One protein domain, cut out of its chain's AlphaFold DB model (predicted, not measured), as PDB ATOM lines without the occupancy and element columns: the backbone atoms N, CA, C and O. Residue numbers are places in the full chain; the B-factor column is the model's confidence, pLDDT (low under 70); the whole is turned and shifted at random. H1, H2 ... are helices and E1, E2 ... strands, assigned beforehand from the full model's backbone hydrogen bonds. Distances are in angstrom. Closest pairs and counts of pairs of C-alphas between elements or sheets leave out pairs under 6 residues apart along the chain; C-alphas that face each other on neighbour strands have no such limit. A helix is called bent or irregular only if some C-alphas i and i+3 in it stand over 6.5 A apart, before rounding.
ATOM      1  N   GLU A 247     -39.158  42.115  33.353       73.19
ATOM      2  CA  GLU A 247     -39.664  43.386  33.854       73.19
ATOM      3  C   GLU A 247     -40.648  44.011  32.874       73.19
ATOM      4  O   GLU A 247     -40.558  43.821  31.656       73.19
ATOM      5  N   ILE A 248     -41.604  44.770  33.410       80.75
ATOM      6  CA  ILE A 248     -42.506  45.565  32.582       80.75
ATOM      7  C   ILE A 248     -41.711  46.729  32.003       80.75
ATOM      8  O   ILE A 248     -41.165  47.549  32.731       80.75
ATOM      9  N   ASN A 249     -41.687  46.820  30.680       85.50
ATOM     10  CA  ASN A 249     -41.160  47.970  29.975       85.50
ATOM     11  C   ASN A 249     -42.269  49.020  29.846       85.50
ATOM     12  O   ASN A 249     -43.081  48.969  28.915       85.50
ATOM     13  N   ASP A 250     -42.296  49.958  30.793       84.12
ATOM     14  CA  ASP A 250     -43.300  51.025  30.849       84.12
ATOM     15  C   ASP A 250     -43.326  51.876  29.575       84.12
ATOM     16  O   ASP A 250     -44.404  52.235  29.108       84.12
ATOM     17  N   GLY A 251     -42.179  52.100  28.929       84.44
ATOM     18  CA  GLY A 251     -42.112  52.800  27.645       84.44
ATOM     19  C   GLY A 251     -42.830  52.052  26.516       84.44
ATOM     20  O   GLY A 251     -43.640  52.632  25.794       84.44
ATOM     21  N   LYS A 252     -42.601  50.740  26.355       86.62
ATOM     22  CA  LYS A 252     -43.285  49.918  25.335       86.62
ATOM     23  C   LYS A 252     -44.771  49.755  25.637       86.62
ATOM     24  O   LYS A 252     -45.582  49.767  24.707       86.62
ATOM     25  N   PHE A 253     -45.123  49.591  26.910       88.06
ATOM     26  CA  PHE A 253     -46.511  49.500  27.345       88.06
ATOM     27  C   PHE A 253     -47.255  50.822  27.110       88.06
ATOM     28  O   PHE A 253     -48.297  50.827  26.458       88.06
ATOM     29  N   GLY A 254     -46.683  51.950  27.525       87.00
ATOM     30  CA  GLY A 254     -47.265  53.273  27.337       87.00
ATOM     31  C   GLY A 254     -47.306  53.750  25.888       87.00
ATOM     32  O   GLY A 254     -48.290  54.356  25.476       87.00
ATOM     33  N   ARG A 255     -46.321  53.384  25.055       85.50
ATOM     34  CA  ARG A 255     -46.403  53.609  23.600       85.50
ATOM     35  C   ARG A 255     -47.621  52.914  23.004       85.50
ATOM     36  O   ARG A 255     -48.311  53.495  22.177       85.50
ATOM     37  N   TRP A 256     -47.916  51.689  23.444       89.00
ATOM     38  CA  TRP A 256     -49.135  51.002  23.021       89.00
ATOM     39  C   TRP A 256     -50.405  51.698  23.530       89.00
ATOM     40  O   TRP A 256     -51.327  51.868  22.732       89.00
ATOM     41  N   LEU A 257     -50.436  52.144  24.793       85.56
ATOM     42  CA  LEU A 257     -51.565  52.907  25.352       85.56
ATOM     43  C   LEU A 257     -51.866  54.164  24.523       85.56
ATOM     44  O   LEU A 257     -53.017  54.411  24.173       85.56
ATOM     45  N   ASN A 258     -50.820  54.887  24.128       81.75
ATOM     46  CA  ASN A 258     -50.923  56.139  23.379       81.75
ATOM     47  C   ASN A 258     -50.978  55.949  21.853       81.75
ATOM     48  O   ASN A 258     -50.876  56.924  21.116       81.75
ATOM     49  N   LYS A 259     -51.109  54.708  21.353       82.25
ATOM     50  CA  LYS A 259     -51.077  54.376  19.913       82.25
ATOM     51  C   LYS A 259     -49.822  54.909  19.185       82.25
ATOM     52  O   LYS A 259     -49.844  55.116  17.975       82.25
ATOM     53  N   ILE A 260     -48.713  55.082  19.906       79.12
ATOM     54  CA  ILE A 260     -47.429  55.530  19.361       79.12
ATOM     55  C   ILE A 260     -46.757  54.340  18.651       79.12
ATOM     56  O   ILE A 260     -46.544  53.291  19.278       79.12
ATOM     57  N   PRO A 261     -46.392  54.463  17.363       70.44
ATOM     58  CA  PRO A 261     -45.745  53.384  16.628       70.44
ATOM     59  C   PRO A 261     -44.370  53.033  17.217       70.44
ATOM     60  O   PRO A 261     -43.641  53.874  17.745       70.44
ATOM     61  N   SER A 262     -44.008  51.750  17.133       64.81
ATOM     62  CA  SER A 262     -42.735  51.229  17.654       64.81
ATOM     63  C   SER A 262     -41.529  51.584  16.787       64.81
ATOM     64  O   SER A 262     -40.413  51.603  17.293       64.81
ATOM     65  N   LYS A 263     -41.750  51.845  15.496       61.53
ATOM     66  CA  LYS A 263     -40.759  52.405  14.577       61.53
ATOM     67  C   LYS A 263     -41.314  53.748  14.102       61.53
ATOM     68  O   LYS A 263     -42.405  53.741  13.530       61.53
ATOM     69  N   PRO A 264     -40.657  54.881  14.385       55.62
ATOM     70  CA  PRO A 264     -41.077  56.144  13.804       55.62
ATOM     71  C   PRO A 264     -40.883  56.041  12.289       55.62
ATOM     72  O   PRO A 264     -39.765  55.814  11.832       55.62
ATOM     73  N   ASN A 265     -41.961  56.168  11.512       50.97
ATOM     74  CA  ASN A 265     -41.789  56.484  10.100       50.97
ATOM     75  C   ASN A 265     -41.124  57.865  10.032       50.97
ATOM     76  O   ASN A 265     -41.480  58.790  10.765       50.97
ATOM     77  N   THR A 266     -40.085  57.912   9.213       53.44
ATOM     78  CA  THR A 266     -39.190  59.017   8.885       53.44
ATOM     79  C   THR A 266     -39.869  60.397   8.818       53.44
ATOM     80  O   THR A 266     -41.023  60.522   8.424       53.44
ATOM     81  N   ALA A 267     -39.098  61.431   9.182       51.22
ATOM     82  CA  ALA A 267     -39.365  62.883   9.147       51.22
ATOM     83  C   ALA A 267     -40.049  63.552  10.364       51.22
ATOM     84  O   ALA A 267     -39.596  64.622  10.761       51.22
ATOM     85  N   ILE A 268     -41.056  62.957  11.016       52.34
ATOM     86  CA  ILE A 268     -41.825  63.656  12.083       52.34
ATOM     87  C   ILE A 268     -41.104  63.669  13.450       52.34
ATOM     88  O   ILE A 268     -41.317  64.552  14.275       52.34
ATOM     89  N   TYR A 269     -40.196  62.722  13.692       52.03
ATOM     90  CA  TYR A 269     -39.563  62.502  14.998       52.03
ATOM     91  C   TYR A 269     -38.100  62.974  15.017       52.03
ATOM     92  O   TYR A 269     -37.192  62.182  15.262       52.03
ATOM     93  N   LYS A 270     -37.845  64.258  14.728       48.75
ATOM     94  CA  LYS A 270     -36.514  64.862  14.938       48.75
ATOM     95  C   LYS A 270     -36.131  64.805  16.429       48.75
ATOM     96  O   LYS A 270     -36.985  64.877  17.310       48.75
ATOM     97  N   ALA A 271     -34.833  64.654  16.689       51.72
ATOM     98  CA  ALA A 271     -34.221  64.093  17.899       51.72
ATOM     99  C   ALA A 271     -34.639  64.673  19.275       51.72
ATOM    100  O   ALA A 271     -34.476  63.981  20.275       51.72
ATOM    101  N   GLN A 272     -35.240  65.865  19.357       47.12
ATOM    102  CA  GLN A 272     -35.753  66.438  20.616       47.12
ATOM    103  C   GLN A 272     -37.175  65.964  20.983       47.12
ATOM    104  O   GLN A 272     -37.492  65.814  22.161       47.12
ATOM    105  N   ALA A 273     -38.021  65.627  20.001       54.72
ATOM    106  CA  ALA A 273     -39.364  65.087  20.251       54.72
ATOM    107  C   ALA A 273     -39.327  63.620  20.717       54.72
ATOM    108  O   ALA A 273     -40.243  63.150  21.388       54.72
ATOM    109  N   ILE A 274     -38.255  62.888  20.394       54.78
ATOM    110  CA  ILE A 274     -38.094  61.482  20.791       54.78
ATOM    111  C   ILE A 274     -37.982  61.351  22.315       54.78
ATOM    112  O   ILE A 274     -38.599  60.437  22.863       54.78
ATOM    113  N   GLY A 275     -37.260  62.255  22.990       56.28
ATOM    114  CA  GLY A 275     -37.139  62.273  24.455       56.28
ATOM    115  C   GLY A 275     -38.497  62.478  25.126       56.28
ATOM    116  O   GLY A 275     -39.004  61.570  25.776       56.28
ATOM    117  N   LEU A 276     -39.165  63.595  24.817       60.22
ATOM    118  CA  LEU A 276     -40.478  63.950  25.376       60.22
ATOM    119  C   LEU A 276     -41.561  62.888  25.123       60.22
ATOM    120  O   LEU A 276     -42.371  62.595  26.001       60.22
ATOM    121  N   ILE A 277     -41.577  62.270  23.938       62.19
ATOM    122  CA  ILE A 277     -42.541  61.213  23.595       62.19
ATOM    123  C   ILE A 277     -42.213  59.905  24.324       62.19
ATOM    124  O   ILE A 277     -43.121  59.158  24.700       62.19
ATOM    125  N   THR A 278     -40.931  59.611  24.540       62.00
ATOM    126  CA  THR A 278     -40.502  58.426  25.296       62.00
ATOM    127  C   THR A 278     -40.788  58.588  26.785       62.00
ATOM    128  O   THR A 278     -41.294  57.646  27.398       62.00
ATOM    129  N   ASP A 279     -40.570  59.778  27.337       68.25
ATOM    130  CA  ASP A 279     -40.863  60.106  28.733       68.25
ATOM    131  C   ASP A 279     -42.371  60.129  28.979       68.25
ATOM    132  O   ASP A 279     -42.860  59.486  29.906       68.25
ATOM    133  N   SER A 280     -43.143  60.755  28.084       76.00
ATOM    134  CA  SER A 280     -44.610  60.750  28.132       76.00
ATOM    135  C   SER A 280     -45.188  59.331  28.061       76.00
ATOM    136  O   SER A 280     -46.047  58.958  28.868       76.00
ATOM    137  N   ALA A 281     -44.684  58.488  27.151       81.38
ATOM    138  CA  ALA A 281     -45.086  57.087  27.080       81.38
ATOM    139  C   ALA A 281     -44.731  56.323  28.363       81.38
ATOM    140  O   ALA A 281     -45.584  55.637  28.921       81.38
ATOM    141  N   THR A 282     -43.504  56.465  28.860       83.12
ATOM    142  CA  THR A 282     -43.062  55.796  30.091       83.12
ATOM    143  C   THR A 282     -43.920  56.216  31.284       83.12
ATOM    144  O   THR A 282     -44.414  55.355  32.015       83.12
ATOM    145  N   ASN A 283     -44.205  57.513  31.417       84.31
ATOM    146  CA  ASN A 283     -45.094  58.053  32.442       84.31
ATOM    147  C   ASN A 283     -46.513  57.499  32.310       84.31
ATOM    148  O   ASN A 283     -47.079  57.048  33.297       84.31
ATOM    149  N   THR A 284     -47.074  57.439  31.100       84.62
ATOM    150  CA  THR A 284     -48.417  56.873  30.878       84.62
ATOM    151  C   THR A 284     -48.487  55.405  31.313       84.62
ATOM    152  O   THR A 284     -49.419  55.001  32.014       84.62
ATOM    153  N   GLY A 285     -47.491  54.600  30.925       85.81
ATOM    154  CA  GLY A 285     -47.402  53.196  31.326       85.81
ATOM    155  C   GLY A 285     -47.294  53.039  32.843       85.81
ATOM    156  O   GLY A 285     -48.074  52.296  33.444       85.81
ATOM    157  N   SER A 286     -46.381  53.788  33.465       86.75
ATOM    158  CA  SER A 286     -46.150  53.773  34.911       86.75
ATOM    159  C   SER A 286     -47.382  54.230  35.700       86.75
ATOM    160  O   SER A 286     -47.812  53.528  36.615       86.75
ATOM    161  N   SER A 287     -48.022  55.334  35.308       86.75
ATOM    162  CA  SER A 287     -49.209  55.880  35.977       86.75
ATOM    163  C   SER A 287     -50.382  54.905  35.971       86.75
ATOM    164  O   SER A 287     -50.989  54.678  37.016       86.75
ATOM    165  N   LEU A 288     -50.667  54.253  34.833       90.12
ATOM    166  CA  LEU A 288     -51.719  53.230  34.771       90.12
ATOM    167  C   LEU A 288     -51.388  52.049  35.687       90.12
ATOM    168  O   LEU A 288     -52.255  51.523  36.389       90.12
ATOM    169  N   ARG A 289     -50.126  51.611  35.712       89.69
ATOM    170  CA  ARG A 289     -49.731  50.530  36.615       89.69
ATOM    171  C   ARG A 289     -49.913  50.911  38.074       89.69
ATOM    172  O   ARG A 289     -50.400  50.084  38.843       89.69
ATOM    173  N   GLN A 290     -49.516  52.120  38.452       86.88
ATOM    174  CA  GLN A 290     -49.625  52.606  39.821       86.88
ATOM    175  C   GLN A 290     -51.090  52.714  40.254       86.88
ATOM    176  O   GLN A 290     -51.443  52.138  41.283       86.88
ATOM    177  N   SER A 291     -51.954  53.321  39.433       87.44
ATOM    178  CA  SER A 291     -53.382  53.481  39.742       87.44
ATOM    179  C   SER A 291     -54.114  52.146  39.918       87.44
ATOM    180  O   SER A 291     -55.021  52.034  40.737       87.44
ATOM    181  N   HIS A 292     -53.683  51.100  39.206       83.44
ATOM    182  CA  HIS A 292     -54.253  49.754  39.308       83.44
ATOM    183  C   HIS A 292     -53.451  48.789  40.203       83.44
ATOM    184  O   HIS A 292     -53.742  47.589  40.240       83.44
ATOM    185  N   GLY A 293     -52.417  49.255  40.914       80.75
ATOM    186  CA  GLY A 293     -51.589  48.408  41.787       80.75
ATOM    187  C   GLY A 293     -50.841  47.275  41.056       80.75
ATOM    188  O   GLY A 293     -50.544  46.215  41.639       80.75
ATOM    189  N   ILE A 294     -50.541  47.474  39.770       80.94
ATOM    190  CA  ILE A 294     -49.873  46.528  38.869       80.94
ATOM    191  C   ILE A 294     -48.356  46.620  39.057       80.94
ATOM    192  O   ILE A 294     -47.623  47.280  38.322       80.94
ATOM    193  N   LYS A 295     -47.865  45.899  40.061       72.81
ATOM    194  CA  LYS A 295     -46.429  45.849  40.366       72.81
ATOM    195  C   LYS A 295     -45.647  44.820  39.541       72.81
ATOM    196  O   LYS A 295     -44.430  44.905  39.505       72.81
ATOM    197  N   THR A 296     -46.311  43.836  38.923       68.50
ATOM    198  CA  THR A 296     -45.637  42.634  38.390       68.50
ATOM    199  C   THR A 296     -46.096  42.265  36.986       68.50
ATOM    200  O   THR A 296     -47.243  42.531  36.612       68.50
ATOM    201  N   THR A 297     -45.227  41.585  36.230       73.19
ATOM    202  CA  THR A 297     -45.538  41.029  34.902       73.19
ATOM    203  C   THR A 297     -46.806  40.171  34.933       73.19
ATOM    204  O   THR A 297     -47.699  40.327  34.096       73.19
ATOM    205  N   ALA A 298     -46.944  39.314  35.949       67.81
ATOM    206  CA  ALA A 298     -48.125  38.477  36.135       67.81
ATOM    207  C   ALA A 298     -49.402  39.301  36.379       67.81
ATOM    208  O   ALA A 298     -50.440  39.004  35.782       67.81
ATOM    209  N   LYS A 299     -49.327  40.360  37.200       75.00
ATOM    210  CA  LYS A 299     -50.455  41.270  37.447       75.00
ATOM    211  C   LYS A 299     -50.876  42.020  36.186       75.00
ATOM    212  O   LYS A 299     -52.072  42.166  35.966       75.00
ATOM    213  N   LEU A 300     -49.930  42.456  35.348       83.19
ATOM    214  CA  LEU A 300     -50.265  43.137  34.095       83.19
ATOM    215  C   LEU A 300     -50.989  42.186  33.132       83.19
ATOM    216  O   LEU A 300     -52.014  42.540  32.556       83.19
ATOM    217  N   ILE A 301     -50.503  40.947  33.001       78.19
ATOM    218  CA  ILE A 301     -51.158  39.923  32.175       78.19
ATOM    219  C   ILE A 301     -52.570  39.614  32.693       78.19
ATOM    220  O   ILE A 301     -53.502  39.501  31.896       78.19
ATOM    221  N   ASP A 302     -52.735  39.453  34.007       74.50
ATOM    222  CA  ASP A 302     -54.038  39.192  34.628       74.50
ATOM    223  C   ASP A 302     -55.011  40.363  34.430       74.50
ATOM    224  O   ASP A 302     -56.147  40.147  34.008       74.50
ATOM    225  N   PHE A 303     -54.546  41.599  34.635       86.00
ATOM    226  CA  PHE A 303     -55.308  42.818  34.372       86.00
ATOM    227  C   PHE A 303     -55.836  42.851  32.930       86.00
ATOM    228  O   PHE A 303     -57.046  42.928  32.717       86.00
ATOM    229  N   LEU A 304     -54.960  42.669  31.934       87.56
ATOM    230  CA  LEU A 304     -55.346  42.679  30.517       87.56
ATOM    231  C   LEU A 304     -56.333  41.548  30.167       87.56
ATOM    232  O   LEU A 304     -57.248  41.737  29.362       87.56
ATOM    233  N   LYS A 305     -56.190  40.365  30.781       82.00
ATOM    234  CA  LYS A 305     -57.135  39.246  30.605       82.00
ATOM    235  C   LYS A 305     -58.507  39.550  31.205       82.00
ATOM    236  O   LYS A 305     -59.522  39.228  30.579       82.00
ATOM    237  N   LYS A 306     -58.550  40.137  32.404       83.69
ATOM    238  CA  LYS A 306     -59.791  40.542  33.076       83.69
ATOM    239  C   LYS A 306     -60.520  41.611  32.277       83.69
ATOM    240  O   LYS A 306     -61.711  41.440  32.017       83.69
ATOM    241  N   GLU A 307     -59.794  42.612  31.789       89.38
ATOM    242  CA  GLU A 307     -60.339  43.641  30.905       89.38
ATOM    243  C   GLU A 307     -60.936  43.029  29.641       89.38
ATOM    244  O   GLU A 307     -62.109  43.249  29.345       89.38
ATOM    245  N   ARG A 308     -60.206  42.148  28.949       88.69
ATOM    246  CA  ARG A 308     -60.732  41.460  27.759       88.69
ATOM    247  C   ARG A 308     -62.013  40.673  28.052       88.69
ATOM    248  O   ARG A 308     -62.953  40.707  27.259       88.69
ATOM    249  N   LYS A 309     -62.076  39.970  29.189       86.50
ATOM    250  CA  LYS A 309     -63.270  39.215  29.607       86.50
ATOM    251  C   LYS A 309     -64.452  40.141  29.908       86.50
ATOM    252  O   LYS A 309     -65.574  39.803  29.541       86.50
ATOM    253  N   ARG A 310     -64.205  41.284  30.557       91.25
ATOM    254  CA  ARG A 310     -65.210  42.320  30.841       91.25
ATOM    255  C   ARG A 310     -65.751  42.922  29.543       91.25
ATOM    256  O   ARG A 310     -66.960  42.955  29.349       91.25
ATOM    257  N   ILE A 311     -64.863  43.300  28.625       91.69
ATOM    258  CA  ILE A 311     -65.198  43.903  27.328       91.69
ATOM    259  C   ILE A 311     -66.004  42.946  26.446       91.69
ATOM    260  O   ILE A 311     -66.995  43.358  25.853       91.69
ATOM    261  N   ASN A 312     -65.646  41.659  26.401       88.88
ATOM    262  CA  ASN A 312     -66.406  40.655  25.645       88.88
ATOM    263  C   ASN A 312     -67.869  40.519  26.103       88.88
ATOM    264  O   ASN A 312     -68.702  40.061  25.329       88.88
ATOM    265  N   LYS A 313     -68.179  40.887  27.351       91.00
ATOM    266  CA  LYS A 313     -69.543  40.870  27.899       91.00
ATOM    267  C   LYS A 313     -70.285  42.198  27.722       91.00
ATOM    268  O   LYS A 313     -71.483  42.254  27.983       91.00
ATOM    269  N   LYS A 314     -69.588  43.266  27.326       89.44
ATOM    270  CA  LYS A 314     -70.166  44.599  27.152       89.44
ATOM    271  C   LYS A 314     -71.072  44.611  25.918       89.44
ATOM    272  O   LYS A 314     -70.663  44.172  24.844       89.44
ATOM    273  N   ARG A 315     -72.291  45.128  26.077       88.81
ATOM    274  CA  ARG A 315     -73.239  45.383  24.980       88.81
ATOM    275  C   ARG A 315     -73.075  46.820  24.465       88.81
ATOM    276  O   ARG A 315     -72.636  47.692  25.212       88.81
ATOM    277  N   GLY A 316     -73.442  47.059  23.208       89.00
ATOM    278  CA  GLY A 316     -73.428  48.393  22.596       89.00
ATOM    279  C   GLY A 316     -72.073  48.829  22.023       89.00
ATOM    280  O   GLY A 316     -71.186  48.009  21.766       89.00
ATOM    281  N   LYS A 317     -71.934  50.141  21.781       89.69
ATOM    282  CA  LYS A 317     -70.769  50.738  21.111       89.69
ATOM    283  C   LYS A 317     -69.489  50.495  21.915       89.69
ATOM    284  O   LYS A 317     -69.418  50.745  23.122       89.69
ATOM    285  N   ARG A 318     -68.458  50.008  21.224       90.06
ATOM    286  CA  ARG A 318     -67.129  49.772  21.799       90.06
ATOM    287  C   ARG A 318     -66.324  51.063  21.803       90.06
ATOM    288  O   ARG A 318     -66.344  51.805  20.827       90.06
ATOM    289  N   SER A 319     -65.615  51.303  22.900       91.12
ATOM    290  CA  SER A 319     -64.640  52.388  22.988       91.12
ATOM    291  C   SER A 319     -63.345  52.039  22.247       91.12
ATOM    292  O   SER A 319     -63.095  50.884  21.873       91.12
ATOM    293  N   ASP A 320     -62.483  53.035  22.085       86.69
ATOM    294  CA  ASP A 320     -61.126  52.850  21.575       86.69
ATOM    295  C   ASP A 320     -60.301  51.902  22.453       86.69
ATOM    296  O   ASP A 320     -59.596  51.034  21.931       86.69
ATOM    297  N   TRP A 321     -60.446  52.012  23.777       88.62
ATOM    298  CA  TRP A 321     -59.846  51.089  24.743       88.62
ATOM    299  C   TRP A 321     -60.337  49.655  24.534       88.62
ATOM    300  O   TRP A 321     -59.531  48.727  24.430       88.62
ATOM    301  N   ASP A 322     -61.657  49.481  24.401       90.94
ATOM    302  CA  ASP A 322     -62.271  48.167  24.192       90.94
ATOM    303  C   ASP A 322     -61.688  47.505  22.935       90.94
ATOM    304  O   ASP A 322     -61.276  46.343  22.946       90.94
ATOM    305  N   SER A 323     -61.593  48.277  21.853       88.50
ATOM    306  CA  SER A 323     -61.039  47.828  20.577       88.50
ATOM    307  C   SER A 323     -59.547  47.499  20.673       88.50
ATOM    308  O   SER A 323     -59.108  46.483  20.125       88.50
ATOM    309  N   ALA A 324     -58.763  48.312  21.387       87.44
ATOM    310  CA  ALA A 324     -57.336  48.084  21.593       87.44
ATOM    311  C   ALA A 324     -57.069  46.789  22.379       87.44
ATOM    312  O   ALA A 324     -56.230  45.985  21.969       87.44
ATOM    313  N   ILE A 325     -57.818  46.544  23.460       90.12
ATOM    314  CA  ILE A 325     -57.693  45.328  24.276       90.12
ATOM    315  C   ILE A 325     -58.093  44.077  23.489       90.12
ATOM    316  O   ILE A 325     -57.415  43.050  23.571       90.12
ATOM    317  N   LEU A 326     -59.168  44.131  22.698       88.06
ATOM    318  CA  LEU A 326     -59.608  42.981  21.901       88.06
ATOM    319  C   LEU A 326     -58.601  42.595  20.810       88.06
ATOM    320  O   LEU A 326     -58.451  41.405  20.518       88.06
ATOM    321  N   LYS A 327     -57.877  43.579  20.262       88.25
ATOM    322  CA  LYS A 327     -56.805  43.382  19.273       88.25
ATOM    323  C   LYS A 327     -55.483  42.901  19.887       88.25
ATOM    324  O   LYS A 327     -54.576  42.534  19.141       88.25
ATOM    325  N   LEU A 328     -55.343  42.861  21.218       86.31
ATOM    326  CA  LEU A 328     -54.128  42.344  21.849       86.31
ATOM    327  C   LEU A 328     -53.949  40.852  21.556       86.31
ATOM    328  O   LEU A 328     -54.682  39.984  22.050       86.31
ATOM    329  N   THR A 329     -52.906  40.553  20.788       80.00
ATOM    330  CA  THR A 329     -52.408  39.194  20.596       80.00
ATOM    331  C   THR A 329     -51.449  38.818  21.729       80.00
ATOM    332  O   THR A 329     -50.810  39.694  22.324       80.00
ATOM    333  N   PRO A 330     -51.268  37.515  22.023       72.69
ATOM    334  CA  PRO A 330     -50.235  37.068  22.956       72.69
ATOM    335  C   PRO A 330     -48.835  37.572  22.579       72.69
ATOM    336  O   PRO A 330     -48.047  37.911  23.455       72.69
ATOM    337  N   TYR A 331     -48.546  37.668  21.277       73.75
ATOM    338  CA  TYR A 331     -47.296  38.235  20.773       73.75
ATOM    339  C   TYR A 331     -47.136  39.702  21.189       73.75
ATOM    340  O   TYR A 331     -46.113  40.057  21.768       73.75
ATOM    341  N   LYS A 332     -48.162  40.542  20.983       81.31
ATOM    342  CA  LYS A 332     -48.090  41.960  21.359       81.31
ATOM    343  C   LYS A 332     -47.911  42.142  22.865       81.31
ATOM    344  O   LYS A 332     -47.058  42.924  23.272       81.31
ATOM    345  N   ILE A 333     -48.637  41.375  23.681       81.75
ATOM    346  CA  ILE A 333     -48.483  41.384  25.146       81.75
ATOM    347  C   ILE A 333     -47.031  41.088  25.544       81.75
ATOM    348  O   ILE A 333     -46.484  41.758  26.411       81.75
ATOM    349  N   ASN A 334     -46.371  40.134  24.878       76.00
ATOM    350  CA  ASN A 334     -44.977  39.799  25.170       76.00
ATOM    351  C   ASN A 334     -44.006  40.956  24.907       76.00
ATOM    352  O   ASN A 334     -42.951  40.991  25.530       76.00
ATOM    353  N   THR A 335     -44.359  41.905  24.034       82.75
ATOM    354  CA  THR A 335     -43.510  43.069  23.752       82.75
ATOM    355  C   THR A 335     -43.480  44.080  24.896       82.75
ATOM    356  O   THR A 335     -42.568  44.896  24.935       82.75
ATOM    357  N   PHE A 336     -44.424  44.025  25.843       85.44
ATOM    358  CA  PHE A 336     -44.446  44.911  27.015       85.44
ATOM    359  C   PHE A 336     -43.419  44.540  28.076       85.44
ATOM    360  O   PHE A 336     -43.334  45.218  29.092       85.44
ATOM    361  N   PHE A 337     -42.654  43.475  27.855       81.88
ATOM    362  CA  PHE A 337     -41.680  42.993  28.812       81.88
ATOM    363  C   PHE A 337     -40.280  42.994  28.211       81.88
ATOM    364  O   PHE A 337     -40.102  42.780  27.008       81.88
ATOM    365  N   VAL A 338     -39.286  43.224  29.057       76.62
ATOM    366  CA  VAL A 338     -37.866  43.086  28.728       76.62
ATOM    367  C   VAL A 338     -37.219  42.113  29.699       76.62
ATOM    368  O   VAL A 338     -37.675  41.980  30.833       76.62
ATOM    369  N   ASN A 339     -36.191  41.398  29.237       68.00
ATOM    370  CA  ASN A 339     -35.352  40.632  30.151       68.00
ATOM    371  C   ASN A 339     -34.712  41.615  31.131       68.00
ATOM    372  O   ASN A 339     -34.234  42.666  30.702       68.00
ATOM    373  N   CYS A 340     -34.679  41.254  32.408       61.09
ATOM    374  CA  CYS A 340     -33.759  41.900  33.335       61.09
ATOM    375  C   CYS A 340     -32.354  41.653  32.769       61.09
ATOM    376  O   CYS A 340     -32.002  40.497  32.519       61.09
ATOM    377  N   SER A 341     -31.598  42.703  32.459       44.94
ATOM    378  CA  SER A 341     -30.256  42.587  31.881       44.94
ATOM    379  C   SER A 341     -29.404  41.633  32.732       44.94
ATOM    380  O   SER A 341     -29.292  41.843  33.936       44.94
ATOM    381  N   GLY A 342     -28.831  40.592  32.119       43.28
ATOM    382  CA  GLY A 342     -27.752  39.784  32.707       43.28
ATOM    383  C   GLY A 342     -28.109  38.440  33.352       43.28
ATOM    384  O   GLY A 342     -27.218  37.615  33.479       43.28
ATOM    385  N   VAL A 343     -29.367  38.149  33.701       38.34
ATOM    386  CA  VAL A 343     -29.661  36.986  34.567       38.34
ATOM    387  C   VAL A 343     -30.380  35.870  33.805       38.34
ATOM    388  O   VAL A 343     -31.603  35.898  33.627       38.34
ATOM    389  N   GLY A 344     -29.619  34.869  33.359       35.81
ATOM    390  CA  GLY A 344     -30.148  33.506  33.282       35.81
ATOM    391  C   GLY A 344     -30.392  33.011  34.708       35.81
ATOM    392  O   GLY A 344     -29.596  33.301  35.594       35.81
ATOM    393  N   LEU A 345     -31.512  32.330  34.962       38.31
ATOM    394  CA  LEU A 345     -31.626  31.519  36.176       38.31
ATOM    395  C   LEU A 345     -30.668  30.342  35.966       38.31
ATOM    396  O   LEU A 345     -31.001  29.447  35.189       38.31
TER     397      LEU A 345
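What this domain is: This is residues 247 to 345 of the 346 residues of an uncharacterized protein of Nitrospinae bacterium (UniProt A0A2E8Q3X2). Two longer helices, H2 and H3, make a wide V, their lines about perpendicular, the last part of H2 coming close to the first part of H3, with the shorter helices H1, H4 and H5 set between and beside them. H1, in the middle of the domain, packs crosswise on H2, H4 packs crosswise on the later half of H3, H5 lies near H1 and H3, and the bent strand E1 leads away from the helices. The printed part has 99 residues with five named helices and one named strand, in the order H1, H2, H3, H4, H5, E1; the class is mostly helix. It is only just compact, close to loose, with a radius of gyration of the C-alphas of 15.0 A, and it spans 44 by 40 by 25 A.

How they stand to each other: Residues 247 to 248 pair antiparallel with residues 337 to 338 of E1, residues 337 to 344, a strand that pairs with no named strand. H1, residues 250 to 257, touches residues 278 to 286 of H2, residues 271 to 291; their closest C-alphas, of Gly 251 and Thr 282, are 4.0 A apart, and their lines are about perpendicular at 87 degrees. H2 and H3, residues 297 to 312, are close but not clearly touching, with the closest C-alphas, of Arg 289 and Leu 300, 7.8 A apart; their lines are about perpendicular at 79 degrees. Residues 304 to 311 of H3 touch H4, residues 320 to 326, about perpendicular at 73 degrees; the closest C-alphas, of Arg 308 and Ile 325, are 6.0 A apart. H5, residues 330 to 334, and H3 are close but not clearly touching, the closest C-alphas, of Ile 301 and Ile 333, being 7.7 A apart. H1 and H5 are near each other, with 5 pairs of C-alphas within 10 A. H1 and H4 are only just apart, at 8.4 A, and H2 and H4 are apart. H5 and E1 meet only through their link. Every O i to N i+4 pair is within hydrogen-bond range in H1, H3, H4 and H5, and 15 of 17 in H2.

Where its parts are: H1 begins at C-alpha 250, (-43.300, 51.025, 30.849), and is 10.1 A long. H2 measures 30.9 A and ends at C-alpha 291, (-53.382, 53.481, 39.742). H3 measures 22.8 A, H4 10.0 A and H5 6.3 A. E1 measures 15.6 A, bends by 85 degrees at residue 341, and ends at C-alpha 344, (-30.148, 33.506, 33.282).

The domain as a whole: The two C-alphas farthest apart, of Gly 316 and Gly 342, are 47.6 A apart. The printed part has no cut. The link from H1 to H2, residues 258 to 270, is long. The mean pLDDT of the printed part is 76.1; residues 262 to 279, 296, 298 and 339 to 345 of the model are under 70.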